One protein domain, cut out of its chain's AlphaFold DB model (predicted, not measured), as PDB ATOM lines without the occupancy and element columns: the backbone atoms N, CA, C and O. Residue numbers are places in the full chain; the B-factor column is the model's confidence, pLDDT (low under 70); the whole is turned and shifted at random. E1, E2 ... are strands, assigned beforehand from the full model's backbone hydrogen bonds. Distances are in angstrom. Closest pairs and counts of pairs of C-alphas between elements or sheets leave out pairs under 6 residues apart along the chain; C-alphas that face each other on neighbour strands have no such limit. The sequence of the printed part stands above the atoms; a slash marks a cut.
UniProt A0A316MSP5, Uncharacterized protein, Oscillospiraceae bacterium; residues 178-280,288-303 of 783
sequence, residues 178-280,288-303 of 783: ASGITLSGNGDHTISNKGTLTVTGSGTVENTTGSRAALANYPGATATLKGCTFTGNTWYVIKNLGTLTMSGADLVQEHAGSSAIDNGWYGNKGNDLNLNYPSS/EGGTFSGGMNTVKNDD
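This is residues 178 to 280 and 288 to 303 of the 783 residues of an uncharacterized protein of Oscillospiraceae bacterium (UniProt A0A316MSP5). The chain winds in stacked turns, a short solenoid with three walls, each wall a parallel sheet: E1 E4 E7 E10 E12, E2 E5 E8 E11 E13, and the smaller E3 E6 E9. The first turns give one strand to each wall, E1 E2 E3, then E4 E5 E6, then E7 E8 E9; after E11 the stretch of residues 264 to 280 runs outward from the stack. The printed part has 119 residues, with no named helix and 13 named strands, E1 to E13 in order along the chain, each sheet in the order just given. The class is all strand, with 51 of the 119 residues, under half, in named strands. The whole is compact, with a radius of gyration of the C-alphas of 13.0 A and spans of 41 by 29 by 27 A.

Start at the sheet of E1, residues 182 to 184, E4, 204 to 207, E7, 229 to 232, E10, 250 to 253, and E12, 291 to 294; its edge strands are E1 and E12. Look there for N 183 and O 204 at 2.8 A, N 205 and O 229 at 2.9 A, N 230 and O 250 at 2.8 A, and N 251 and O 291 at 2.8 A, each within hydrogen-bond range. From edge to edge its strands' lines turn by 45 degrees. The next sheet is E2, residues 191 to 193, E5, 215 to 217, E8, 238 to 240, E11, 261 to 263, and E13, 297 to 301. Here find N 216 and O 191 at 2.8 A, N 217 and O 239 at 2.9 A, N 240 and O 262 at 2.8 A, and N 263 and O 300 at 2.8 A. The third sheet is E3, residues 196 to 201, E6, 222 to 225, and E9, 243 to 247, with N 197 and O 222 at 2.8 A and N 225 and O 245 at 2.8 A. Between sheets, the closest C-alphas of E5 and E6 are those of Asn 217 and Ala 223, 7.0 A apart; E1 and E3 are apart.

Find C-alpha 182 at (-54.995, -88.922, 130.285), where E1 begins. E3, the longest strand by residues, runs 17.3 A from C-alpha 196 at (-68.165, -73.137, 135.800). E9 spans 13.3 A, E12 10.6 A, and E13 9.8 A, ending at C-alpha 301, (-76.244, -78.098, 116.500).

The two C-alphas farthest apart, those of Gly 180 and Ser 279, are 42.6 A apart. Residues 281 to 287 are not printed, and C-alphas 280 and 288 are 26.1 A apart across this cut. Of the links printed whole, none is long. Mean pLDDT of the printed part is 96.9, and no printed residue is under 70.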
ATOM      1  N   ALA A 178     -51.612 -82.030 132.348       98.12
ATOM      2  CA  ALA A 178     -50.257 -81.966 131.817       98.12
ATOM      3  C   ALA A 178     -50.086 -82.756 130.503       98.12
ATOM      4  O   ALA A 178     -50.807 -83.714 130.221       98.12
ATOM      5  N   SER A 179     -49.096 -82.360 129.700       97.56
ATOM      6  CA  SER A 179     -48.824 -82.986 128.403       97.56
ATOM      7  C   SER A 179     -48.601 -84.495 128.520       97.56
ATOM      8  O   SER A 179     -47.747 -84.940 129.286       97.56
ATOM      9  N   GLY A 180     -49.327 -85.273 127.714       97.31
ATOM     10  CA  GLY A 180     -49.228 -86.736 127.706       97.31
ATOM     11  C   GLY A 180     -49.893 -87.446 128.892       97.31
ATOM     12  O   GLY A 180     -49.654 -88.636 129.064       97.31
ATOM     13  N   ILE A 181     -50.703 -86.739 129.689       98.44
ATOM     14  CA  ILE A 181     -51.534 -87.309 130.757       98.44
ATOM     15  C   ILE A 181     -52.974 -87.494 130.276       98.44
ATOM     16  O   ILE A 181     -53.543 -86.583 129.675       98.44
ATOM     17  N   THR A 182     -53.590 -88.629 130.606       98.56
ATOM     18  CA  THR A 182     -54.995 -88.922 130.285       98.56
ATOM     19  C   THR A 182     -55.895 -88.872 131.523       98.56
ATOM     20  O   THR A 182     -55.684 -89.580 132.512       98.56
ATOM     21  N   LEU A 183     -56.969 -88.084 131.437       98.62
ATOM     22  CA  LEU A 183     -58.132 -88.156 132.318       98.62
ATOM     23  C   LEU A 183     -59.220 -89.004 131.639       98.62
ATOM     24  O   LEU A 183     -59.760 -88.625 130.600       98.62
ATOM     25  N   SER A 184     -59.544 -90.151 132.235       97.94
ATOM     26  CA  SER A 184     -60.491 -91.142 131.703       97.94
ATOM     27  C   SER A 184     -61.720 -91.310 132.600       97.94
ATOM     28  O   SER A 184     -61.635 -91.230 133.827       97.94
ATOM     29  N   GLY A 185     -62.879 -91.562 131.990       95.56
ATOM     30  CA  GLY A 185     -64.120 -91.846 132.714       95.56
ATOM     31  C   GLY A 185     -64.161 -93.271 133.277       95.56
ATOM     32  O   GLY A 185     -63.668 -94.216 132.665       95.56
ATOM     33  N   ASN A 186     -64.801 -93.438 134.431       94.81
ATOM     34  CA  ASN A 186     -64.919 -94.700 135.164       94.81
ATOM     35  C   ASN A 186     -66.390 -95.157 135.220       94.81
ATOM     36  O   ASN A 186     -67.054 -95.104 136.258       94.81
ATOM     37  N   GLY A 187     -66.928 -95.553 134.062       93.88
ATOM     38  CA  GLY A 187     -68.295 -96.072 133.911       93.88
ATOM     39  C   GLY A 187     -69.419 -95.024 133.884       93.88
ATOM     40  O   GLY A 187     -70.580 -95.397 133.721       93.88
ATOM     41  N   ASP A 188     -69.095 -93.737 134.005       95.88
ATOM     42  CA  ASP A 188     -70.008 -92.613 133.772       95.88
ATOM     43  C   ASP A 188     -69.319 -91.565 132.868       95.88
ATOM     44  O   ASP A 188     -68.294 -91.861 132.251       95.88
ATOM     45  N   HIS A 189     -69.878 -90.359 132.738       98.00
ATOM     46  CA  HIS A 189     -69.225 -89.244 132.038       98.00
ATOM     47  C   HIS A 189     -67.893 -88.877 132.711       98.00
ATOM     48  O   HIS A 189     -67.824 -88.798 133.938       98.00
ATOM     49  N   THR A 190     -66.860 -88.586 131.914       98.69
ATOM     50  CA  THR A 190     -65.523 -88.246 132.443       98.69
ATOM     51  C   THR A 190     -65.551 -86.916 133.180       98.69
ATOM     52  O   THR A 190     -65.028 -86.812 134.285       98.69
ATOM     53  N   ILE A 191     -66.234 -85.924 132.606       98.88
ATOM     54  CA  ILE A 191     -66.560 -84.665 133.266       98.88
ATOM     55  C   ILE A 191     -68.066 -84.408 133.134       98.88
ATOM     56  O   ILE A 191     -68.594 -84.262 132.034       98.88
ATOM     57  N   SER A 192     -68.757 -84.318 134.269       98.81
ATOM     58  CA  SER A 192     -70.120 -83.790 134.394       98.81
ATOM     59  C   SER A 192     -70.059 -82.374 134.961       98.81
ATOM     60  O   SER A 192     -69.949 -82.197 136.177       98.81
ATOM     61  N   ASN A 193     -70.127 -81.356 134.102       98.88
ATOM     62  CA  ASN A 193     -70.113 -79.965 134.544       98.88
ATOM     63  C   ASN A 193     -71.527 -79.455 134.852       98.88
ATOM     64  O   ASN A 193     -72.387 -79.462 133.973       98.88
ATOM     65  N   LYS A 194     -71.748 -78.981 136.085       98.81
ATOM     66  CA  LYS A 194     -72.972 -78.281 136.520       98.81
ATOM     67  C   LYS A 194     -72.699 -76.854 137.016       98.81
ATOM     68  O   LYS A 194     -73.632 -76.168 137.420       98.81
ATOM     69  N   GLY A 195     -71.438 -76.426 137.007       98.75
ATOM     70  CA  GLY A 195     -70.983 -75.114 137.461       98.75
ATOM     71  C   GLY A 195     -70.213 -74.394 136.360       98.75
ATOM     72  O   GLY A 195     -70.622 -74.403 135.197       98.75
ATOM     73  N   THR A 196     -69.087 -73.793 136.730       98.88
ATOM     74  CA  THR A 196     -68.165 -73.137 135.800       98.88
ATOM     75  C   THR A 196     -66.887 -73.962 135.688       98.88
ATOM     76  O   THR A 196     -66.199 -74.188 136.683       98.88
ATOM     77  N   LEU A 197     -66.548 -74.402 134.479       98.88
ATOM     78  CA  LEU A 197     -65.371 -75.215 134.186       98.88
ATOM     79  C   LEU A 197     -64.448 -74.479 133.213       98.88
ATOM     80  O   LEU A 197     -64.890 -74.023 132.164       98.88
ATOM     81  N   THR A 198     -63.151 -74.447 133.499       98.88
ATOM     82  CA  THR A 198     -62.112 -74.222 132.484       98.88
ATOM     83  C   THR A 198     -61.243 -75.474 132.367       98.88
ATOM     84  O   THR A 198     -60.956 -76.110 133.378       98.88
ATOM     85  N   VAL A 199     -60.816 -75.836 131.156       98.88
ATOM     86  CA  VAL A 199     -59.811 -76.889 130.926       98.88
ATOM     87  C   VAL A 199     -58.603 -76.285 130.211       98.88
ATOM     88  O   VAL A 199     -58.766 -75.570 129.221       98.88
ATOM     89  N   THR A 200     -57.407 -76.555 130.733       98.62
ATOM     90  CA  THR A 200     -56.108 -76.092 130.220       98.62
ATOM     91  C   THR A 200     -55.098 -77.238 130.136       98.62
ATOM     92  O   THR A 200     -55.316 -78.323 130.677       98.62
ATOM     93  N   GLY A 201     -53.980 -76.980 129.456       97.88
ATOM     94  CA  GLY A 201     -52.903 -77.945 129.256       97.88
ATOM     95  C   GLY A 201     -52.985 -78.657 127.904       97.88
ATOM     96  O   GLY A 201     -53.626 -78.183 126.966       97.88
ATOM     97  N   SER A 202     -52.289 -79.787 127.793       97.75
ATOM     98  CA  SER A 202     -52.148 -80.567 126.550       97.75
ATOM     99  C   SER A 202     -52.187 -82.082 126.794       97.75
ATOM    100  O   SER A 202     -51.592 -82.866 126.054       97.75
ATOM    101  N   GLY A 203     -52.855 -82.499 127.872       98.62
ATOM    102  CA  GLY A 203     -53.272 -83.884 128.080       98.62
ATOM    103  C   GLY A 203     -54.524 -84.265 127.278       98.62
ATOM    104  O   GLY A 203     -55.008 -83.505 126.438       98.62
ATOM    105  N   THR A 204     -55.080 -85.432 127.587       98.81
ATOM    106  CA  THR A 204     -56.266 -86.004 126.934       98.81
ATOM    107  C   THR A 204     -57.425 -86.115 127.923       98.81
ATOM    108  O   THR A 204     -57.222 -86.522 129.068       98.81
ATOM    109  N   VAL A 205     -58.650 -85.828 127.477       98.81
ATOM    110  CA  VAL A 205     -59.885 -86.176 128.201       98.81
ATOM    111  C   VAL A 205     -60.671 -87.185 127.368       98.81
ATOM    112  O   VAL A 205     -61.195 -86.850 126.306       98.81
ATOM    113  N   GLU A 206     -60.754 -88.430 127.834       98.06
ATOM    114  CA  GLU A 206     -61.355 -89.536 127.077       98.06
ATOM    115  C   GLU A 206     -62.609 -90.112 127.742       98.06
ATOM    116  O   GLU A 206     -62.704 -90.175 128.972       98.06
ATOM    117  N   ASN A 207     -63.551 -90.619 126.941       97.31
ATOM    118  CA  ASN A 207     -64.553 -91.572 127.423       97.31
ATOM    119  C   ASN A 207     -64.826 -92.696 126.416       97.31
ATOM    120  O   ASN A 207     -65.155 -92.458 125.256       97.31
ATOM    121  N   THR A 208     -64.734 -93.938 126.891       93.25
ATOM    122  CA  THR A 208     -64.959 -95.159 126.100       93.25
ATOM    123  C   THR A 208     -66.190 -95.956 126.556       93.25
ATOM    124  O   THR A 208     -66.422 -97.077 126.097       93.25
ATOM    125  N   THR A 209     -66.999 -95.395 127.463       93.12
ATOM    126  CA  THR A 209     -68.236 -96.007 127.968       93.12
ATOM    127  C   THR A 209     -69.414 -95.644 127.063       93.12
ATOM    128  O   THR A 209     -69.669 -94.478 126.772       93.12
ATOM    129  N   GLY A 210     -70.188 -96.650 126.645       91.06
ATOM    130  CA  GLY A 210     -71.349 -96.443 125.777       91.06
ATOM    131  C   GLY A 210     -72.371 -95.465 126.369       91.06
ATOM    132  O   GLY A 210     -72.754 -95.578 127.532       91.06
ATOM    133  N   SER A 211     -72.852 -94.529 125.542       92.44
ATOM    134  CA  SER A 211     -73.738 -93.425 125.958       92.44
ATOM    135  C   SER A 211     -73.134 -92.492 127.021       92.44
ATOM    136  O   SER A 211     -73.877 -91.951 127.843       92.44
ATOM    137  N   ARG A 212     -71.803 -92.323 127.053       96.00
ATOM    138  CA  ARG A 212     -71.103 -91.362 127.919       96.00
ATOM    139  C   ARG A 212     -70.094 -90.533 127.137       96.00
ATOM    140  O   ARG A 212     -69.472 -91.002 126.194       96.00
ATOM    141  N   ALA A 213     -69.992 -89.277 127.550       97.94
ATOM    142  CA  ALA A 213     -69.162 -88.250 126.932       97.94
ATOM    143  C   ALA A 213     -67.914 -87.975 127.775       97.94
ATOM    144  O   ALA A 213     -67.939 -88.130 129.002       97.94
ATOM    145  N   ALA A 214     -66.855 -87.498 127.119       98.62
ATOM    146  CA  ALA A 214     -65.699 -86.902 127.781       98.62
ATOM    147  C   ALA A 214     -66.119 -85.629 128.542       98.62
ATOM    148  O   ALA A 214     -65.736 -85.446 129.697       98.62
ATOM    149  N   LEU A 215     -67.008 -84.818 127.953       98.81
ATOM    150  CA  LEU A 215     -67.688 -83.712 128.635       98.81
ATOM    151  C   LEU A 215     -69.212 -83.781 128.455       98.81
ATOM    152  O   LEU A 215     -69.730 -83.721 127.342       98.81
ATOM    153  N   ALA A 216     -69.935 -83.835 129.571       98.81
ATOM    154  CA  ALA A 216     -71.354 -83.504 129.651       98.81
ATOM    155  C   ALA A 216     -71.517 -82.161 130.371       98.81
ATOM    156  O   ALA A 216     -71.307 -82.067 131.582       98.81
ATOM    157  N   ASN A 217     -71.891 -81.124 129.624       98.88
ATOM    158  CA  ASN A 217     -72.150 -79.788 130.152       98.88
ATOM    159  C   ASN A 217     -73.666 -79.616 130.346       98.88
ATOM    160  O   ASN A 217     -74.426 -79.650 129.380       98.88
ATOM    161  N   TYR A 218     -74.114 -79.520 131.600       98.81
ATOM    162  CA  TYR A 218     -75.535 -79.534 131.968       98.81
ATOM    163  C   TYR A 218     -76.206 -78.152 131.789       98.81
ATOM    164  O   TYR A 218     -75.513 -77.139 131.680       98.81
ATOM    165  N   PRO A 219     -77.554 -78.068 131.789       98.69
ATOM    166  CA  PRO A 219     -78.263 -76.790 131.721       98.69
ATOM    167  C   PRO A 219     -77.829 -75.798 132.803       98.69
ATOM    168  O   PRO A 219     -77.771 -76.141 133.982       98.69
ATOM    169  N   GLY A 220     -77.538 -74.562 132.388       98.19
ATOM    170  CA  GLY A 220     -77.034 -73.495 133.261       98.19
ATOM    171  C   GLY A 220     -75.537 -73.574 133.595       98.19
ATOM    172  O   GLY A 220     -75.020 -72.647 134.214       98.19
ATOM    173  N   ALA A 221     -74.832 -74.631 133.178       98.81
ATOM    174  CA  ALA A 221     -73.388 -74.754 133.347       98.81
ATOM    175  C   ALA A 221     -72.619 -74.016 132.236       98.81
ATOM    176  O   ALA A 221     -73.079 -73.925 131.095       98.81
ATOM    177  N   THR A 222     -71.428 -73.518 132.571       98.88
ATOM    178  CA  THR A 222     -70.505 -72.850 131.638       98.88
ATOM    179  C   THR A 222     -69.194 -73.623 131.560       98.88
ATOM    180  O   THR A 222     -68.622 -73.953 132.597       98.88
ATOM    181  N   ALA A 223     -68.700 -73.898 130.355       98.88
ATOM    182  CA  ALA A 223     -67.424 -74.571 130.121       98.88
ATOM    183  C   ALA A 223     -66.547 -73.798 129.121       98.88
ATOM    184  O   ALA A 223     -67.041 -73.311 128.108       98.88
ATOM    185  N   THR A 224     -65.240 -73.724 129.369       98.88
ATOM    186  CA  THR A 224     -64.257 -73.094 128.472       98.88
ATOM    187  C   THR A 224     -63.054 -74.015 128.280       98.88
ATOM    188  O   THR A 224     -62.300 -74.267 129.219       98.88
ATOM    189  N   LEU A 225     -62.871 -74.537 127.070       98.88
ATOM    190  CA  LEU A 225     -61.840 -75.522 126.741       98.88
ATOM    191  C   LEU A 225     -60.722 -74.827 125.956       98.88
ATOM    192  O   LEU A 225     -60.886 -74.517 124.778       98.88
ATOM    193  N   LYS A 226     -59.602 -74.544 126.630       98.31
ATOM    194  CA  LYS A 226     -58.472 -73.748 126.106       98.31
ATOM    195  C   LYS A 226     -57.290 -74.599 125.630       98.31
ATOM    196  O   LYS A 226     -56.202 -74.075 125.411       98.31
ATOM    197  N   GLY A 227     -57.476 -75.912 125.587       96.31
ATOM    198  CA  GLY A 227     -56.434 -76.907 125.387       96.31
ATOM    199  C   GLY A 227     -56.965 -78.308 125.672       96.31
ATOM    200  O   GLY A 227     -58.165 -78.487 125.903       96.31
ATOM    201  N   CYS A 228     -56.047 -79.272 125.702       98.75
ATOM    202  CA  CYS A 228     -56.299 -80.717 125.697       98.75
ATOM    203  C   CYS A 228     -56.987 -81.255 124.431       98.75
ATOM    204  O   CYS A 228     -57.680 -80.541 123.707       98.75
ATOM    205  N   THR A 229     -56.816 -82.557 124.194       98.81
ATOM    206  CA  THR A 229     -57.567 -83.305 123.177       98.81
ATOM    207  C   THR A 229     -58.724 -84.054 123.836       98.81
ATOM    208  O   THR A 229     -58.523 -84.815 124.783       98.81
ATOM    209  N   PHE A 230     -59.939 -83.876 123.327       98.81
ATOM    210  CA  PHE A 230     -61.132 -84.597 123.769       98.81
ATOM    211  C   PHE A 230     -61.399 -85.787 122.840       98.81
ATOM    212  O   PHE A 230     -61.406 -85.626 121.620       98.81
ATOM    213  N   THR A 231     -61.624 -86.988 123.388       98.44
ATOM    214  CA  THR A 231     -61.827 -88.198 122.567       98.44
ATOM    215  C   THR A 231     -62.890 -89.166 123.093       98.44
ATOM    216  O   THR A 231     -63.195 -89.220 124.287       98.44
ATOM    217  N   GLY A 232     -63.486 -89.933 122.177       94.69
ATOM    218  CA  GLY A 232     -64.479 -90.964 122.466       94.69
ATOM    219  C   GLY A 232     -64.781 -91.856 121.260       94.69
ATOM    220  O   GLY A 232     -64.345 -91.575 120.143       94.69
ATOM    221  N   ASN A 233     -65.501 -92.959 121.503       86.25
ATOM    222  CA  ASN A 233     -65.561 -94.091 120.562       86.25
ATOM    223  C   ASN A 233     -66.940 -94.759 120.354       86.25
ATOM    224  O   ASN A 233     -67.025 -95.775 119.664       86.25
ATOM    225  N   THR A 234     -68.014 -94.281 120.989       85.81
ATOM    226  CA  THR A 234     -69.335 -94.961 120.949       85.81
ATOM    227  C   THR A 234     -70.550 -94.036 121.023       85.81
ATOM    228  O   THR A 234     -71.645 -94.452 120.651       85.81
ATOM    229  N   TRP A 235     -70.378 -92.800 121.487       94.81
ATOM    230  CA  TRP A 235     -71.405 -91.762 121.619       94.81
ATOM    231  C   TRP A 235     -70.724 -90.390 121.516       94.81
ATOM    232  O   TRP A 235     -69.517 -90.343 121.280       94.81
ATOM    233  N   TYR A 236     -71.464 -89.292 121.688       97.06
ATOM    234  CA  TYR A 236     -70.921 -87.930 121.651       97.06
ATOM    235  C   TYR A 236     -69.672 -87.776 122.535       97.06
ATOM    236  O   TYR A 236     -69.696 -88.162 123.704       97.06
ATOM    237  N   VAL A 237     -68.601 -87.173 122.008       98.56
ATOM    238  CA  VAL A 237     -67.414 -86.817 122.808       98.56
ATOM    239  C   VAL A 237     -67.766 -85.676 123.758       98.56
ATOM    240  O   VAL A 237     -67.388 -85.699 124.931       98.56
ATOM    241  N   ILE A 238     -68.549 -84.713 123.264       98.81
ATOM    242  CA  ILE A 238     -69.105 -83.609 124.043       98.81
ATOM    243  C   ILE A 238     -70.620 -83.542 123.817       98.81
ATOM    244  O   ILE A 238     -71.072 -83.410 122.681       98.81
ATOM    245  N   LYS A 239     -71.397 -83.578 124.906       98.69
ATOM    246  CA  LYS A 239     -72.828 -83.228 124.924       98.69
ATOM    247  C   LYS A 239     -72.992 -81.922 125.693       98.69
ATOM    248  O   LYS A 239     -72.697 -81.872 126.891       98.69
ATOM    249  N   ASN A 240     -73.462 -80.877 125.019       98.88
ATOM    250  CA  ASN A 240     -73.712 -79.572 125.614       98.88
ATOM    251  C   ASN A 240     -75.213 -79.264 125.693       98.88
ATOM    252  O   ASN A 240     -75.904 -79.241 124.678       98.88
ATOM    253  N   LEU A 241     -75.683 -78.985 126.909       98.88
ATOM    254  CA  LEU A 241     -77.007 -78.438 127.221       98.88
ATOM    255  C   LEU A 241     -76.920 -77.074 127.945       98.88
ATOM    256  O   LEU A 241     -77.936 -76.585 128.436       98.88
ATOM    257  N   GLY A 242     -75.726 -76.476 128.032       98.75
ATOM    258  CA  GLY A 242     -75.447 -75.172 128.645       98.75
ATOM    259  C   GLY A 242     -74.630 -74.263 127.718       98.75
ATOM    260  O   GLY A 242     -74.830 -74.262 126.502       98.75
ATOM    261  N   THR A 243     -73.696 -73.490 128.272       98.94
ATOM    262  CA  THR A 243     -72.768 -72.637 127.506       98.94
ATOM    263  C   THR A 243     -71.383 -73.272 127.434       98.94
ATOM    264  O   THR A 243     -70.837 -73.691 128.455       98.94
ATOM    265  N   LEU A 244     -70.811 -73.341 126.234       98.94
ATOM    266  CA  LEU A 244     -69.507 -73.931 125.949       98.94
ATOM    267  C   LEU A 244     -68.705 -73.031 124.994       98.94
ATOM    268  O   LEU A 244     -69.200 -72.646 123.941       98.94
ATOM    269  N   THR A 245     -67.447 -72.763 125.330       98.94
ATOM    270  CA  THR A 245     -66.467 -72.123 124.443       98.94
ATOM    271  C   THR A 245     -65.288 -73.070 124.226       98.94
ATOM    272  O   THR A 245     -64.782 -73.644 125.191       98.94
ATOM    273  N   MET A 246     -64.830 -73.230 122.987       98.81
ATOM    274  CA  MET A 246     -63.636 -74.001 122.628       98.81
ATOM    275  C   MET A 246     -62.637 -73.077 121.928       98.81
ATOM    276  O   MET A 246     -62.899 -72.618 120.824       98.81
ATOM    277  N   SER A 247     -61.515 -72.785 122.587       95.62
ATOM    278  CA  SER A 247     -60.557 -71.742 122.195       95.62
ATOM    279  C   SER A 247     -59.136 -72.302 122.027       95.62
ATOM    280  O   SER A 247     -58.178 -71.757 122.580       95.62
ATOM    281  N   GLY A 248     -59.008 -73.450 121.352       90.38
ATOM    282  CA  GLY A 248     -57.748 -74.201 121.237       90.38
ATOM    283  C   GLY A 248     -57.751 -75.607 121.854       90.38
ATOM    284  O   GLY A 248     -56.684 -76.179 122.046       90.38
ATOM    285  N   ALA A 249     -58.920 -76.168 122.174       97.62
ATOM    286  CA  ALA A 249     -59.058 -77.594 122.479       97.62
ATOM    287  C   ALA A 249     -59.297 -78.402 121.191       97.62
ATOM    288  O   ALA A 249     -60.142 -78.024 120.380       97.62
ATOM    289  N   ASP A 250     -58.597 -79.526 121.034       98.69
ATOM    290  CA  ASP A 250     -58.780 -80.447 119.904       98.69
ATOM    291  C   ASP A 250     -59.839 -81.515 120.220       98.69
ATOM    292  O   ASP A 250     -60.107 -81.829 121.384       98.69
ATOM    293  N   LEU A 251     -60.414 -82.133 119.187       98.62
ATOM    294  CA  LEU A 251     -61.409 -83.191 119.323       98.62
ATOM    295  C   LEU A 251     -61.292 -84.275 118.242       98.62
ATOM    296  O   LEU A 251     -61.247 -83.994 117.043       98.62
ATOM    297  N   VAL A 252     -61.330 -85.537 118.677       97.62
ATOM    298  CA  VAL A 252     -61.328 -86.726 117.811       97.62
ATOM    299  C   VAL A 252     -62.481 -87.650 118.204       97.62
ATOM    300  O   VAL A 252     -62.578 -88.076 119.350       97.62
ATOM    301  N   GLN A 253     -63.353 -88.001 117.260       95.75
ATOM    302  CA  GLN A 253     -64.355 -89.057 117.437       95.75
ATOM    303  C   GLN A 253     -63.984 -90.268 116.581       95.75
ATOM    304  O   GLN A 253     -64.100 -90.237 115.355       95.75
ATOM    305  N   GLU A 254     -63.590 -91.360 117.237       88.50
ATOM    306  CA  GLU A 254     -63.121 -92.581 116.572       88.50
ATOM    307  C   GLU A 254     -64.244 -93.362 115.864       88.50
ATOM    308  O   GLU A 254     -63.970 -94.249 115.052       88.50
ATOM    309  N   HIS A 255     -65.517 -93.065 116.160       90.00
ATOM    310  CA  HIS A 255     -66.659 -93.850 115.695       90.00
ATOM    311  C   HIS A 255     -67.765 -93.020 115.033       90.00
ATOM    312  O   HIS A 255     -68.434 -92.185 115.640       90.00
ATOM    313  N   ALA A 256     -68.057 -93.350 113.775       89.56
ATOM    314  CA  ALA A 256     -69.024 -92.643 112.937       89.56
ATOM    315  C   ALA A 256     -70.516 -92.945 113.228       89.56
ATOM    316  O   ALA A 256     -71.383 -92.571 112.442       89.56
ATOM    317  N   GLY A 257     -70.843 -93.632 114.330       90.44
ATOM    318  CA  GLY A 257     -72.228 -93.941 114.727       90.44
ATOM    319  C   GLY A 257     -72.899 -92.897 115.633       90.44
ATOM    320  O   GLY A 257     -74.016 -93.114 116.095       90.44
ATOM    321  N   SER A 258     -72.223 -91.793 115.946       93.25
ATOM    322  CA  SER A 258     -72.761 -90.628 116.668       93.25
ATOM    323  C   SER A 258     -71.955 -89.388 116.290       93.25
ATOM    324  O   SER A 258     -70.815 -89.519 115.850       93.25
ATOM    325  N   SER A 259     -72.528 -88.190 116.423       96.62
ATOM    326  CA  SER A 259     -71.787 -86.941 116.184       96.62
ATOM    327  C   SER A 259     -70.618 -86.782 117.169       96.62
ATOM    328  O   SER A 259     -70.632 -87.374 118.248       96.62
ATOM    329  N   ALA A 260     -69.599 -86.000 116.816       98.12
ATOM    330  CA  ALA A 260     -68.459 -85.756 117.693       98.12
ATOM    331  C   ALA A 260     -68.845 -84.781 118.826       98.12
ATOM    332  O   ALA A 260     -68.695 -85.116 120.004       98.12
ATOM    333  N   ILE A 261     -69.456 -83.645 118.468       98.75
ATOM    334  CA  ILE A 261     -70.131 -82.710 119.384       98.75
ATOM    335  C   ILE A 261     -71.650 -82.719 119.132       98.75
ATOM    336  O   ILE A 261     -72.090 -82.771 117.981       98.75
ATOM    337  N   ASP A 262     -72.438 -82.627 120.205       98.62
ATOM    338  CA  ASP A 262     -73.900 -82.474 120.205       98.62
ATOM    339  C   ASP A 262     -74.281 -81.259 121.073       98.62
ATOM    340  O   ASP A 262     -74.147 -81.292 122.299       98.62
ATOM    341  N   ASN A 263     -74.683 -80.156 120.433       98.81
ATOM    342  CA  ASN A 263     -74.973 -78.862 121.056       98.81
ATOM    343  C   ASN A 263     -76.461 -78.523 120.928       98.81
ATOM    344  O   ASN A 263     -76.892 -78.060 119.879       98.81
ATOM    345  N   GLY A 264     -77.238 -78.748 121.984       98.50
ATOM    346  CA  GLY A 264     -78.699 -78.638 121.957       98.50
ATOM    347  C   GLY A 264     -79.364 -79.893 122.517       98.50
ATOM    348  O   GLY A 264     -78.688 -80.824 122.961       98.50
ATOM    349  N   TRP A 265     -80.692 -79.915 122.534       98.38
ATOM    350  CA  TRP A 265     -81.477 -81.075 122.968       98.38
ATOM    351  C   TRP A 265     -81.782 -81.995 121.778       98.38
ATOM    352  O   TRP A 265     -81.780 -81.543 120.649       98.38
ATOM    353  N   TYR A 266     -82.041 -83.278 122.030       95.00
ATOM    354  CA  TYR A 266     -82.382 -84.267 120.997       95.00
ATOM    355  C   TYR A 266     -83.883 -84.624 121.001       95.00
ATOM    356  O   TYR A 266     -84.397 -85.247 120.073       95.00
ATOM    357  N   GLY A 267     -84.591 -84.346 122.101       93.88
ATOM    358  CA  GLY A 267     -85.984 -84.770 122.287       93.88
ATOM    359  C   GLY A 267     -86.142 -86.120 122.989       93.88
ATOM    360  O   GLY A 267     -87.253 -86.651 123.052       93.88
ATOM    361  N   ASN A 268     -85.072 -86.705 123.549       94.00
ATOM    362  CA  ASN A 268     -85.184 -87.950 124.315       94.00
ATOM    363  C   ASN A 268     -84.204 -88.028 125.495       94.00
ATOM    364  O   ASN A 268     -83.017 -87.738 125.371       94.00
ATOM    365  N   LYS A 269     -84.701 -88.536 126.632       93.81
ATOM    366  CA  LYS A 269     -83.962 -88.615 127.903       93.81
ATOM    367  C   LYS A 269     -82.607 -89.315 127.809       93.81
ATOM    368  O   LYS A 269     -81.681 -88.915 128.502       93.81
ATOM    369  N   GLY A 270     -82.498 -90.374 127.007       90.50
ATOM    370  CA  GLY A 270     -81.266 -91.155 126.887       90.50
ATOM    371  C   GLY A 270     -80.125 -90.344 126.277       90.50
ATOM    372  O   GLY A 270     -78.987 -90.484 126.715       90.50
ATOM    373  N   ASN A 271     -80.445 -89.454 125.332       93.94
ATOM    374  CA  ASN A 271     -79.478 -88.519 124.760       93.94
ATOM    375  C   ASN A 271     -79.323 -87.255 125.626       93.94
ATOM    376  O   ASN A 271     -78.214 -86.770 125.830       93.94
ATOM    377  N   ASP A 272     -80.417 -86.757 126.203       97.31
ATOM    378  CA  ASP A 272     -80.469 -85.485 126.931       97.31
ATOM    379  C   ASP A 272     -80.149 -85.622 128.432       97.31
ATOM    380  O   ASP A 272     -80.877 -85.140 129.299       97.31
ATOM    381  N   LEU A 273     -79.047 -86.313 128.753       97.38
ATOM    382  CA  LEU A 273     -78.487 -86.466 130.110       97.38
ATOM    383  C   LEU A 273     -79.498 -86.959 131.179       97.38
ATOM    384  O   LEU A 273     -79.375 -86.654 132.365       97.38
ATOM    385  N   ASN A 274     -80.491 -87.756 130.769       97.00
ATOM    386  CA  ASN A 274     -81.641 -88.247 131.551       97.00
ATOM    387  C   ASN A 274     -82.642 -87.174 132.029       97.00
ATOM    388  O   ASN A 274     -83.546 -87.471 132.819       97.00
ATOM    389  N   LEU A 275     -82.537 -85.947 131.518       97.56
ATOM    390  CA  LEU A 275     -83.418 -84.827 131.843       97.56
ATOM    391  C   LEU A 275     -84.761 -84.914 131.090       97.56
ATOM    392  O   LEU A 275     -84.958 -85.737 130.197       97.56
ATOM    393  N   ASN A 276     -85.728 -84.078 131.477       97.50
ATOM    394  CA  ASN A 276     -86.936 -83.854 130.677       97.50
ATOM    395  C   ASN A 276     -86.617 -82.833 129.580       97.50
ATOM    396  O   ASN A 276     -86.041 -81.793 129.895       97.50
ATOM    397  N   TYR A 277     -87.048 -83.090 128.346       97.25
ATOM    398  CA  TYR A 277     -86.991 -82.099 127.269       97.25
ATOM    399  C   TYR A 277     -87.810 -80.843 127.645       97.25
ATOM    400  O   TYR A 277     -88.946 -80.992 128.114       97.25
ATOM    401  N   PRO A 278     -87.263 -79.624 127.492       96.75
ATOM    402  CA  PRO A 278     -87.911 -78.386 127.913       96.75
ATOM    403  C   PRO A 278     -88.793 -77.780 126.811       96.75
ATOM    404  O   PRO A 278     -88.649 -78.079 125.634       96.75
ATOM    405  N   SER A 279     -89.670 -76.843 127.176       95.19
ATOM    406  CA  SER A 279     -90.395 -76.003 126.203       95.19
ATOM    407  C   SER A 279     -89.489 -75.009 125.460       95.19
ATOM    408  O   SER A 279     -89.847 -74.513 124.392       95.19
ATOM    409  N   SER A 280     -88.352 -74.679 126.074       95.81
ATOM    410  CA  SER A 280     -87.390 -73.659 125.663       95.81
ATOM    411  C   SER A 280     -86.084 -73.865 126.432       95.81
ATOM    412  O   SER A 280     -86.134 -74.055 127.650       95.81
ATOM    413  N   GLU A 288     -63.606 -70.902 118.738       98.75
ATOM    414  CA  GLU A 288     -62.622 -69.852 118.432       98.75
ATOM    415  C   GLU A 288     -61.324 -70.439 117.842       98.75
ATOM    416  O   GLU A 288     -60.442 -69.699 117.419       98.75
ATOM    417  N   GLY A 289     -61.184 -71.770 117.842       96.81
ATOM    418  CA  GLY A 289     -60.049 -72.493 117.270       96.81
ATOM    419  C   GLY A 289     -59.892 -73.912 117.829       96.81
ATOM    420  O   GLY A 289     -60.525 -74.282 118.822       96.81
ATOM    421  N   GLY A 290     -59.017 -74.695 117.193       98.19
ATOM    422  CA  GLY A 290     -58.769 -76.116 117.484       98.19
ATOM    423  C   GLY A 290     -58.945 -77.008 116.250       98.19
ATOM    424  O   GLY A 290     -59.362 -76.540 115.186       98.19
ATOM    425  N   THR A 291     -58.626 -78.293 116.393       98.62
ATOM    426  CA  THR A 291     -58.740 -79.322 115.347       98.62
ATOM    427  C   THR A 291     -59.856 -80.303 115.690       98.62
ATOM    428  O   THR A 291     -59.852 -80.898 116.762       98.62
ATOM    429  N   PHE A 292     -60.804 -80.517 114.780       98.75
ATOM    430  CA  PHE A 292     -62.026 -81.284 115.019       98.75
ATOM    431  C   PHE A 292     -62.185 -82.375 113.962       98.75
ATOM    432  O   PHE A 292     -62.245 -82.076 112.770       98.75
ATOM    433  N   SER A 293     -62.282 -83.640 114.374       97.50
ATOM    434  CA  SER A 293     -62.302 -84.762 113.428       97.50
ATOM    435  C   SER A 293     -63.307 -85.870 113.752       97.50
ATOM    436  O   SER A 293     -63.512 -86.256 114.907       97.50
ATOM    437  N   GLY A 294     -63.901 -86.420 112.690       96.12
ATOM    438  CA  GLY A 294     -64.710 -87.640 112.734       96.12
ATOM    439  C   GLY A 294     -66.136 -87.479 113.273       96.12
ATOM    440  O   GLY A 294     -66.707 -86.388 113.304       96.12
ATOM    441  N   GLY A 295     -66.719 -88.612 113.678       95.88
ATOM    442  CA  GLY A 295     -68.133 -88.739 114.046       95.88
ATOM    443  C   GLY A 295     -69.094 -88.782 112.854       95.88
ATOM    444  O   GLY A 295     -68.718 -88.538 111.715       95.88
ATOM    445  N   MET A 296     -70.363 -89.100 113.126       95.62
ATOM    446  CA  MET A 296     -71.459 -89.066 112.141       95.62
ATOM    447  C   MET A 296     -71.742 -87.642 111.646       95.62
ATOM    448  O   MET A 296     -72.263 -87.454 110.557       95.62
ATOM    449  N   ASN A 297     -71.441 -86.648 112.477       97.81
ATOM    450  CA  ASN A 297     -71.170 -85.277 112.071       97.81
ATOM    451  C   ASN A 297     -70.085 -84.745 113.010       97.81
ATOM    452  O   ASN A 297     -70.039 -85.180 114.165       97.81
ATOM    453  N   THR A 298     -69.252 -83.805 112.575       98.44
ATOM    454  CA  THR A 298     -68.205 -83.252 113.454       98.44
ATOM    455  C   THR A 298     -68.835 -82.354 114.525       98.44
ATOM    456  O   THR A 298     -68.616 -82.553 115.720       98.44
ATOM    457  N   VAL A 299     -69.739 -81.459 114.125       98.81
ATOM    458  CA  VAL A 299     -70.608 -80.696 115.030       98.81
ATOM    459  C   VAL A 299     -72.065 -80.918 114.638       98.81
ATOM    460  O   VAL A 299     -72.449 -80.663 113.496       98.81
ATOM    461  N   LYS A 300     -72.897 -81.356 115.586       98.50
ATOM    462  CA  LYS A 300     -74.356 -81.255 115.486       98.50
ATOM    463  C   LYS A 300     -74.839 -80.120 116.385       98.50
ATOM    464  O   LYS A 300     -74.624 -80.163 117.594       98.50
ATOM    465  N   ASN A 301     -75.490 -79.125 115.794       98.81
ATOM    466  CA  ASN A 301     -76.244 -78.098 116.500       98.81
ATOM    467  C   ASN A 301     -77.727 -78.494 116.451       98.81
ATOM    468  O   ASN A 301     -78.312 -78.544 115.372       98.81
ATOM    469  N   ASP A 302     -78.280 -78.865 117.599       97.50
ATOM    470  CA  ASP A 302     -79.567 -79.548 117.778       97.50
ATOM    471  C   ASP A 302     -80.640 -78.591 118.333       97.50
ATOM    472  O   ASP A 302     -80.433 -77.375 118.332       97.50
ATOM    473  N   ASP A 303     -81.778 -79.106 118.811       97.94
ATOM    474  CA  ASP A 303     -82.889 -78.312 119.348       97.94
ATOM    475  C   ASP A 303     -82.414 -77.220 120.332       97.94
ATOM    476  O   ASP A 303     -81.738 -77.495 121.335       97.94
TER     477      ASP A 303